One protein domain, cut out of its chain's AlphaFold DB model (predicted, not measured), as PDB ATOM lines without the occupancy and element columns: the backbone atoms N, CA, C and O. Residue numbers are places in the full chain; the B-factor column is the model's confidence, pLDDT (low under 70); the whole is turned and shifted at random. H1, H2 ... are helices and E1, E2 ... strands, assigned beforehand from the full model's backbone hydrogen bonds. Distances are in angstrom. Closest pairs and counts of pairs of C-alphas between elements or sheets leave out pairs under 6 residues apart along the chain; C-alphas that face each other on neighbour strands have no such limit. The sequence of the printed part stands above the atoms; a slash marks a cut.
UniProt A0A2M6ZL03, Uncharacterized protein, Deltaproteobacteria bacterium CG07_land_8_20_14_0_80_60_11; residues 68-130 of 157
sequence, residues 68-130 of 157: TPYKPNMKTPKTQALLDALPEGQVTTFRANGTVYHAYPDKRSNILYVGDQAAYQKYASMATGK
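Overview. This is residues 68 to 130 of the 157 residues of an uncharacterized protein of Deltaproteobacteria bacterium CG07_land_8_20_14_0_80_60_11 (UniProt A0A2M6ZL03). A small, strongly twisted sheet of four antiparallel strands makes the middle, with a helix toward each end of the longest axis: H2 packs over one face of the sheet along E3, and H1 only grazes the sheet with its residues 83 to 85. The last residues, 125 to 130, stick out beyond the sheet. The printed part has 63 residues, with four named strands and two named helices in the order E1 H1 E2 E3 E4 H2, and the sheet runs E1 E4 E3 E2. The class is mixed, helices and strands; the whole is compact, with a radius of gyration of the C-alphas of 12.2 A and spans of 37 by 29 by 17 A.

Along the chain. E1 is residues 68 to 70, beginning at C-alpha 68 at (-136.508, -148.218, 56.287). H1 follows as residues 77 to 85, 12.2 A from first to last C-alpha. E2 is residues 92 to 96, 12.8 A long. E3, the longest strand, is residues 99 to 106 and measures 22.5 A, starting at C-alpha 99 at (-152.258, -149.679, 55.663). E4 is residues 111 to 115, 13.1 A. H2 is residues 117 to 127, 15.1 A, and ends at C-alpha 127 at (-134.463, -164.945, 59.266).

Arrangement. E2, E3 and E4 form a meander, each strand the antiparallel neighbour of the one before, and both E2 with E3 and E3 with E4 are hairpins. N 94 and O 101 are 2.9 A apart between E2 and E3, whose directions differ by 138 degrees. Between E3 and E4, at 151 degrees, N 104 and O 113 are 2.8 A apart. E1 is the antiparallel neighbour of E4 at 144 degrees, with N 70 and O 112 at 2.8 A. E1 and E2 are the edge strands, and they are apart. H2 is on the sheet at a height of 10.7 A, over E3 and only just not over E4, on which 2 of its 11 C-alphas fall. It runs along the strands, at 13 degrees to E3 on the local plane; the closest C-alphas of the two are those of Tyr 101 and Gln 117, 6.6 A apart. H1 comes closest to E3 with the C-alphas of Leu 83 and Pro 105, 7.0 A apart. H1 and H2 are apart. In H1 and H2 every O i to N i+4 pair is within hydrogen-bond range.

Size, cuts and confidence. The two C-alphas farthest apart are those of Lys 75 and Gly 129, at 38.4 A. The printed part has no cut. The links E2 to E3, E3 to E4 and E4 to H2 are tight, and those from E1 to H1 and from H1 to E2 are short. Residues 125 to 130, of which 125 to 127 belong to H2, stand free. The mean pLDDT of the printed part is 82.4, and residues 128 to 130 are under 70.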
ATOM      1  N   THR A  68    -137.131-149.540  56.290       92.75
ATOM      2  CA  THR A  68    -136.508-148.218  56.287       92.75
ATOM      3  C   THR A  68    -136.192-147.793  57.724       92.75
ATOM      4  O   THR A  68    -137.091-147.827  58.570       92.75
ATOM      5  N   PRO A  69    -134.946-147.393  58.036       91.06
ATOM      6  CA  PRO A  69    -134.594-146.856  59.344       91.06
ATOM      7  C   PRO A  69    -135.133-145.431  59.504       91.06
ATOM      8  O   PRO A  69    -134.805-144.527  58.736       91.06
ATOM      9  N   TYR A  70    -135.911-145.208  60.555       86.31
ATOM     10  CA  TYR A  70    -136.388-143.898  60.975       86.31
ATOM     11  C   TYR A  70    -135.744-143.526  62.302       86.31
ATOM     12  O   TYR A  70    -135.692-144.333  63.226       86.31
ATOM     13  N   LYS A  71    -135.278-142.280  62.418       88.12
ATOM     14  CA  LYS A  71    -134.811-141.722  63.688       88.12
ATOM     15  C   LYS A  71    -135.938-140.893  64.312       88.12
ATOM     16  O   LYS A  71    -136.115-139.736  63.926       88.12
ATOM     17  N   PRO A  72    -136.752-141.473  65.208       78.19
ATOM     18  CA  PRO A  72    -137.881-140.776  65.804       78.19
ATOM     19  C   PRO A  72    -137.446-139.549  66.613       78.19
ATOM     20  O   PRO A  72    -136.380-139.512  67.229       78.19
ATOM     21  N   ASN A  73    -138.302-138.525  66.638       79.69
ATOM     22  CA  ASN A  73    -138.071-137.341  67.455       79.69
ATOM     23  C   ASN A  73    -138.447-137.609  68.923       79.69
ATOM     24  O   ASN A  73    -139.592-137.401  69.335       79.69
ATOM     25  N   MET A  74    -137.451-138.001  69.717       77.25
ATOM     26  CA  MET A  74    -137.589-138.310  71.150       77.25
ATOM     27  C   MET A  74    -138.010-137.107  72.014       77.25
ATOM     28  O   MET A  74    -138.402-137.280  73.162       77.25
ATOM     29  N   LYS A  75    -137.993-135.873  71.483       81.38
ATOM     30  CA  LYS A  75    -138.470-134.682  72.215       81.38
ATOM     31  C   LYS A  75    -139.993-134.614  72.331       81.38
ATOM     32  O   LYS A  75    -140.513-133.752  73.033       81.38
ATOM     33  N   THR A  76    -140.716-135.474  71.615       80.62
ATOM     34  CA  THR A  76    -142.178-135.516  71.661       80.62
ATOM     35  C   THR A  76    -142.634-136.636  72.603       80.62
ATOM     36  O   THR A  76    -142.407-137.807  72.290       80.62
ATOM     37  N   PRO A  77    -143.319-136.324  73.725       78.06
ATOM     38  CA  PRO A  77    -143.716-137.332  74.716       78.06
ATOM     39  C   PRO A  77    -144.532-138.488  74.127       78.06
ATOM     40  O   PRO A  77    -144.400-139.629  74.552       78.06
ATOM     41  N   LYS A  78    -145.340-138.209  73.094       73.56
ATOM     42  CA  LYS A  78    -146.126-139.227  72.381       73.56
ATOM     43  C   LYS A  78    -145.255-140.222  71.604       73.56
ATOM     44  O   LYS A  78    -145.557-141.408  71.612       73.56
ATOM     45  N   THR A  79    -144.187-139.758  70.955       72.31
ATOM     46  CA  THR A  79    -143.260-140.630  70.213       72.31
ATOM     47  C   THR A  79    -142.426-141.470  71.172       72.31
ATOM     48  O   THR A  79    -142.231-142.655  70.926       72.31
ATOM     49  N   GLN A  80    -141.997-140.876  72.288       77.06
ATOM     50  CA  GLN A  80    -141.283-141.585  73.346       77.06
ATOM     51  C   GLN A  80    -142.139-142.717  73.929       77.06
ATOM     52  O   GLN A  80    -141.734-143.874  73.890       77.06
ATOM     53  N   ALA A  81    -143.368-142.405  74.353       77.44
ATOM     54  CA  ALA A  81    -144.290-143.397  74.900       77.44
ATOM     55  C   ALA A  81    -144.606-144.526  73.904       77.44
ATOM     56  O   ALA A  81    -144.712-145.684  74.302       77.44
ATOM     57  N   LEU A  82    -144.729-144.203  72.609       75.75
ATOM     58  CA  LEU A  82    -144.940-145.205  71.567       75.75
ATOM     59  C   LEU A  82    -143.744-146.159  71.447       75.75
ATOM     60  O   LEU A  82    -143.949-147.365  71.392       75.75
ATOM     61  N   LEU A  83    -142.514-145.644  71.422       76.38
ATOM     62  CA  LEU A  83    -141.303-146.467  71.316       76.38
ATOM     63  C   LEU A  83    -141.045-147.298  72.571       76.38
ATOM     64  O   LEU A  83    -140.614-148.447  72.466       76.38
ATOM     65  N   ASP A  84    -141.329-146.739  73.745       80.00
ATOM     66  CA  ASP A  84    -141.183-147.440  75.019       80.00
ATOM     67  C   ASP A  84    -142.157-148.618  75.119       80.00
ATOM     68  O   ASP A  84    -141.782-149.679  75.622       80.00
ATOM     69  N   ALA A  85    -143.364-148.460  74.565       79.88
ATOM     70  CA  ALA A  85    -144.364-149.517  74.481       79.88
ATOM     71  C   ALA A  85    -143.990-150.642  73.500       79.88
ATOM     72  O   ALA A  85    -144.553-151.735  73.599       79.88
ATOM     73  N   LEU A  86    -143.058-150.413  72.565       80.38
ATOM     74  CA  LEU A  86    -142.623-151.463  71.648       80.38
ATOM     75  C   LEU A  86    -141.643-152.428  72.347       80.38
ATOM     76  O   LEU A  86    -140.679-151.986  72.990       80.38
ATOM     77  N   PRO A  87    -141.849-153.749  72.208       77.25
ATOM     78  CA  PRO A  87    -140.926-154.746  72.728       77.25
ATOM     79  C   PRO A  87    -139.590-154.680  71.981       77.25
ATOM     80  O   PRO A  87    -139.544-154.642  70.752       77.25
ATOM     81  N   GLU A  88    -138.491-154.669  72.730       78.50
ATOM     82  CA  GLU A  88    -137.150-154.710  72.149       78.50
ATOM     83  C   GLU A  88    -136.890-156.064  71.475       78.50
ATOM     84  O   GLU A  88    -137.336-157.108  71.957       78.50
ATOM     85  N   GLY A  89    -136.175-156.051  70.348       75.19
ATOM     86  CA  GLY A  89    -135.793-157.277  69.646       75.19
ATOM     87  C   GLY A  89    -136.928-157.952  68.870       75.19
ATOM     88  O   GLY A  89    -136.762-159.088  68.428       75.19
ATOM     89  N   GLN A  90    -138.074-157.287  68.691       78.81
ATOM     90  CA  GLN A  90    -139.252-157.872  68.049       78.81
ATOM     91  C   GLN A  90    -139.859-156.949  66.995       78.81
ATOM     92  O   GLN A  90    -139.843-155.726  67.120       78.81
ATOM     93  N   VAL A  91    -140.439-157.553  65.956       85.88
ATOM     94  CA  VAL A  91    -141.238-156.831  64.962       85.88
ATOM     95  C   VAL A  91    -142.682-156.757  65.453       85.88
ATOM     96  O   VAL A  91    -143.297-157.782  65.734       85.88
ATOM     97  N   THR A  92    -143.229-155.549  65.539       87.25
ATOM     98  CA  THR A  92    -144.621-155.284  65.909       87.25
ATOM     99  C   THR A  92    -145.409-154.827  64.691       87.25
ATOM    100  O   THR A  92    -144.988-153.918  63.975       87.25
ATOM    101  N   THR A  93    -146.577-155.424  64.471       86.12
ATOM    102  CA  THR A  93    -147.496-155.025  63.405       86.12
ATOM    103  C   THR A  93    -148.465-153.958  63.904       86.12
ATOM    104  O   THR A  93    -149.063-154.095  64.970       86.12
ATOM    105  N   PHE A  94    -148.664-152.906  63.117       79.56
ATOM    106  CA  PHE A  94    -149.639-151.856  63.395       79.56
ATOM    107  C   PHE A  94    -150.355-151.431  62.113       79.56
ATOM    108  O   PHE A  94    -149.890-151.676  61.002       79.56
ATOM    109  N   ARG A  95    -151.522-150.803  62.261       80.81
ATOM    110  CA  ARG A  95    -152.271-150.227  61.140       80.81
ATOM    111  C   ARG A  95    -152.248-148.713  61.241       80.81
ATOM    112  O   ARG A  95    -152.615-148.167  62.277       80.81
ATOM    113  N   ALA A  96    -151.865-148.046  60.160       75.75
ATOM    114  CA  ALA A  96    -151.947-146.599  60.030       75.75
ATOM    115  C   ALA A  96    -152.651-146.261  58.713       75.75
ATOM    116  O   ALA A  96    -152.260-146.746  57.656       75.75
ATOM    117  N   ASN A  97    -153.714-145.454  58.782       81.19
ATOM    118  CA  ASN A  97    -154.498-145.021  57.616       81.19
ATOM    119  C   ASN A  97    -155.002-146.177  56.724       81.19
ATOM    120  O   ASN A  97    -155.031-146.058  55.506       81.19
ATOM    121  N   GLY A  98    -155.367-147.314  57.328       84.44
ATOM    122  CA  GLY A  98    -155.816-148.511  56.599       84.44
ATOM    123  C   GLY A  98    -154.689-149.388  56.042       84.44
ATOM    124  O   GLY A  98    -154.951-150.519  55.640       84.44
ATOM    125  N   THR A  99    -153.439-148.927  56.099       81.06
ATOM    126  CA  THR A  99    -152.258-149.679  55.663       81.06
ATOM    127  C   THR A  99    -151.624-150.416  56.840       81.06
ATOM    128  O   THR A  99    -151.493-149.870  57.938       81.06
ATOM    129  N   VAL A 100    -151.244-151.676  56.620       84.00
ATOM    130  CA  VAL A 100    -150.517-152.498  57.598       84.00
ATOM    131  C   VAL A 100    -149.024-152.210  57.482       84.00
ATOM    132  O   VAL A 100    -148.457-152.294  56.395       84.00
ATOM    133  N   TYR A 101    -148.396-151.919  58.614       87.31
ATOM    134  CA  TYR A 101    -146.967-151.679  58.745       87.31
ATOM    135  C   TYR A 101    -146.371-152.585  59.815       87.31
ATOM    136  O   TYR A 101    -147.051-153.024  60.744       87.31
ATOM    137  N   HIS A 102    -145.070-152.816  59.698       89.94
ATOM    138  CA  HIS A 102    -144.278-153.624  60.611       89.94
ATOM    139  C   HIS A 102    -143.112-152.792  61.124       89.94
ATOM    140  O   HIS A 102    -142.370-152.231  60.324       89.94
ATOM    141  N   ALA A 103    -142.955-152.692  62.443       88.44
ATOM    142  CA  ALA A 103    -141.916-151.894  63.088       88.44
ATOM    143  C   ALA A 103    -141.011-152.743  63.980       88.44
ATOM    144  O   ALA A 103    -141.503-153.521  64.789       88.44
ATOM    145  N   TYR A 104    -139.702-152.528  63.892       88.94
ATOM    146  CA  TYR A 104    -138.706-153.087  64.801       88.94
ATOM    147  C   TYR A 104    -137.961-151.951  65.518       88.94
ATOM    148  O   TYR A 104    -137.324-151.130  64.845       88.94
ATOM    149  N   PRO A 105    -138.023-151.864  66.858       87.31
ATOM    150  CA  PRO A 105    -137.281-150.865  67.613       87.31
ATOM    151  C   PRO A 105    -135.850-151.343  67.918       87.31
ATOM    152  O   PRO A 105    -135.643-152.349  68.595       87.31
ATOM    153  N   ASP A 106    -134.853-150.569  67.494       86.25
ATOM    154  CA  ASP A 106    -133.493-150.622  68.034       86.25
ATOM    155  C   ASP A 106    -133.344-149.528  69.100       86.25
ATOM    156  O   ASP A 106    -133.019-148.369  68.811       86.25
ATOM    157  N   LYS A 107    -133.618-149.906  70.355       81.75
ATOM    158  CA  LYS A 107    -133.556-149.000  71.512       81.75
ATOM    159  C   LYS A 107    -132.129-148.533  71.810       81.75
ATOM    160  O   LYS A 107    -131.953-147.418  72.293       81.75
ATOM    161  N   ARG A 108    -131.105-149.329  71.470       82.38
ATOM    162  CA  ARG A 108    -129.692-148.968  71.688       82.38
ATOM    163  C   ARG A 108    -129.278-147.801  70.799       82.38
ATOM    164  O   ARG A 108    -128.625-146.870  71.263       82.38
ATOM    165  N   SER A 109    -129.697-147.834  69.536       82.88
ATOM    166  CA  SER A 109    -129.356-146.802  68.549       82.88
ATOM    167  C   SER A 109    -130.410-145.695  68.432       82.88
ATOM    168  O   SER A 109    -130.185-144.710  67.726       82.88
ATOM    169  N   ASN A 110    -131.553-145.826  69.117       84.31
ATOM    170  CA  ASN A 110    -132.740-144.980  68.947       84.31
ATOM    171  C   ASN A 110    -133.214-144.925  67.482       84.31
ATOM    172  O   ASN A 110    -133.499-143.852  66.944       84.31
ATOM    173  N   ILE A 111    -133.261-146.089  66.828       86.12
ATOM    174  CA  ILE A 111    -133.711-146.248  65.441       86.12
ATOM    175  C   ILE A 111    -134.959-147.129  65.430       86.12
ATOM    176  O   ILE A 111    -135.016-148.159  66.092       86.12
ATOM    177  N   LEU A 112    -135.961-146.731  64.655       87.12
ATOM    178  CA  LEU A 112    -137.157-147.517  64.385       87.12
ATOM    179  C   LEU A 112    -137.129-147.964  62.926       87.12
ATOM    180  O   LEU A 112    -137.241-147.141  62.024       87.12
ATOM    181  N   TYR A 113    -136.998-149.258  62.683       91.62
ATOM    182  CA  TYR A 113    -137.076-149.815  61.337       91.62
ATOM    183  C   TYR A 113    -138.538-150.067  60.991       91.62
ATOM    184  O   TYR A 113    -139.202-150.791  61.725       91.62
ATOM    185  N   VAL A 114    -139.044-149.506  59.891       90.69
ATOM    186  CA  VAL A 114    -140.439-149.700  59.457       90.69
ATOM    187  C   VAL A 114    -140.483-150.259  58.041       90.69
ATOM    188  O   VAL A 114    -139.813-149.748  57.146       90.69
ATOM    189  N   GLY A 115    -141.272-151.309  57.843       89.44
ATOM    190  CA  GLY A 115    -141.489-151.965  56.558       89.44
ATOM    191  C   GLY A 115    -142.968-152.248  56.314       89.44
ATOM    192  O   GLY A 115    -143.797-152.179  57.225       89.44
ATOM    193  N   ASP A 116    -143.299-152.558  55.067       90.62
ATOM    194  CA  ASP A 116    -144.624-153.032  54.679       90.62
ATOM    195  C   ASP A 116    -144.734-154.562  54.826       90.62
ATOM    196  O   ASP A 116    -143.840-155.245  55.338       90.62
ATOM    197  N   GLN A 117    -145.864-155.117  54.390       89.31
ATOM    198  CA  GLN A 117    -146.107-156.556  54.446       89.31
ATOM    199  C   GLN A 117    -145.077-157.370  53.642       89.31
ATOM    200  O   GLN A 117    -144.693-158.455  54.081       89.31
ATOM    201  N   ALA A 118    -144.629-156.870  52.487       92.06
ATOM    202  CA  ALA A 118    -143.666-157.568  51.640       92.06
ATOM    203  C   ALA A 118    -142.278-157.587  52.296       92.06
ATOM    204  O   ALA A 118    -141.625-158.633  52.340       92.06
ATOM    205  N   ALA A 119    -141.867-156.462  52.888       91.50
ATOM    206  CA  ALA A 119    -140.635-156.372  53.657       91.50
ATOM    207  C   ALA A 119    -140.652-157.330  54.853       91.50
ATOM    208  O   ALA A 119    -139.684-158.053  55.088       91.50
ATOM    209  N   TYR A 120    -141.771-157.413  55.575       90.69
ATOM    210  CA  TYR A 120    -141.913-158.364  56.677       90.69
ATOM    211  C   TYR A 120    -141.791-159.824  56.225       90.69
ATOM    212  O   TYR A 120    -141.069-160.598  56.852       90.69
ATOM    213  N   GLN A 121    -142.445-160.205  55.125       90.44
ATOM    214  CA  GLN A 121    -142.346-161.565  54.585       90.44
ATOM    215  C   GLN A 121    -140.909-161.918  54.190       90.44
ATOM    216  O   GLN A 121    -140.425-163.000  54.529       90.44
ATOM    217  N   LYS A 122    -140.204-160.988  53.535       89.88
ATOM    218  CA  LYS A 122    -138.798-161.161  53.155       89.88
ATOM    219  C   LYS A 122    -137.882-161.266  54.376       89.88
ATOM    220  O   LYS A 122    -136.993-162.118  54.408       89.88
ATOM    221  N   TYR A 123    -138.123-160.445  55.398       88.31
ATOM    222  CA  TYR A 123    -137.436-160.552  56.681       88.31
ATOM    223  C   TYR A 123    -137.661-161.938  57.286       88.31
ATOM    224  O   TYR A 123    -136.692-162.645  57.530       88.31
ATOM    225  N   ALA A 124    -138.912-162.379  57.431       86.56
ATOM    226  CA  ALA A 124    -139.240-163.684  57.998       86.56
ATOM    227  C   ALA A 124    -138.549-164.840  57.247       86.56
ATOM    228  O   ALA A 124    -137.961-165.716  57.882       86.56
ATOM    229  N   SER A 125    -138.525-164.812  55.907       85.25
ATOM    230  CA  SER A 125    -137.862-165.855  55.110       85.25
ATOM    231  C   SER A 125    -136.342-165.868  55.274       85.25
ATOM    232  O   SER A 125    -135.743-166.933  55.375       85.25
ATOM    233  N   MET A 126    -135.703-164.695  55.328       81.44
ATOM    234  CA  MET A 126    -134.247-164.576  55.517       81.44
ATOM    235  C   MET A 126    -133.803-164.946  56.928       81.44
ATOM    236  O   MET A 126    -132.651-165.297  57.174       81.44
ATOM    237  N   ALA A 127    -134.721-164.789  57.864       75.81
ATOM    238  CA  ALA A 127    -134.463-164.945  59.266       75.81
ATOM    239  C   ALA A 127    -134.805-166.408  59.703       75.81
ATOM    240  O   ALA A 127    -134.306-166.904  60.715       75.81
ATOM    241  N   THR A 128    -135.516-167.176  58.862       60.94
ATOM    242  CA  THR A 128    -135.731-168.629  59.010       60.94
ATOM    243  C   THR A 128    -134.386-169.378  59.059       60.94
ATOM    244  O   THR A 128    -133.592-169.305  58.128       60.94
ATOM    245  N   GLY A 129    -134.110-170.084  60.163       54.59
ATOM    246  CA  GLY A 129    -132.822-170.752  60.426       54.59
ATOM    247  C   GLY A 129    -131.911-170.015  61.419       54.59
ATOM    248  O   GLY A 129    -130.972-170.608  61.946       54.59
ATOM    249  N   LYS A 130    -132.228-168.761  61.762       54.78
ATOM    250  CA  LYS A 130    -131.720-168.080  62.962       54.78
ATOM    251  C   LYS A 130    -132.746-168.243  64.088       54.78
ATOM    252  O   LYS A 130    -133.942-168.342  63.826       54.78
TER     253      LYS A 130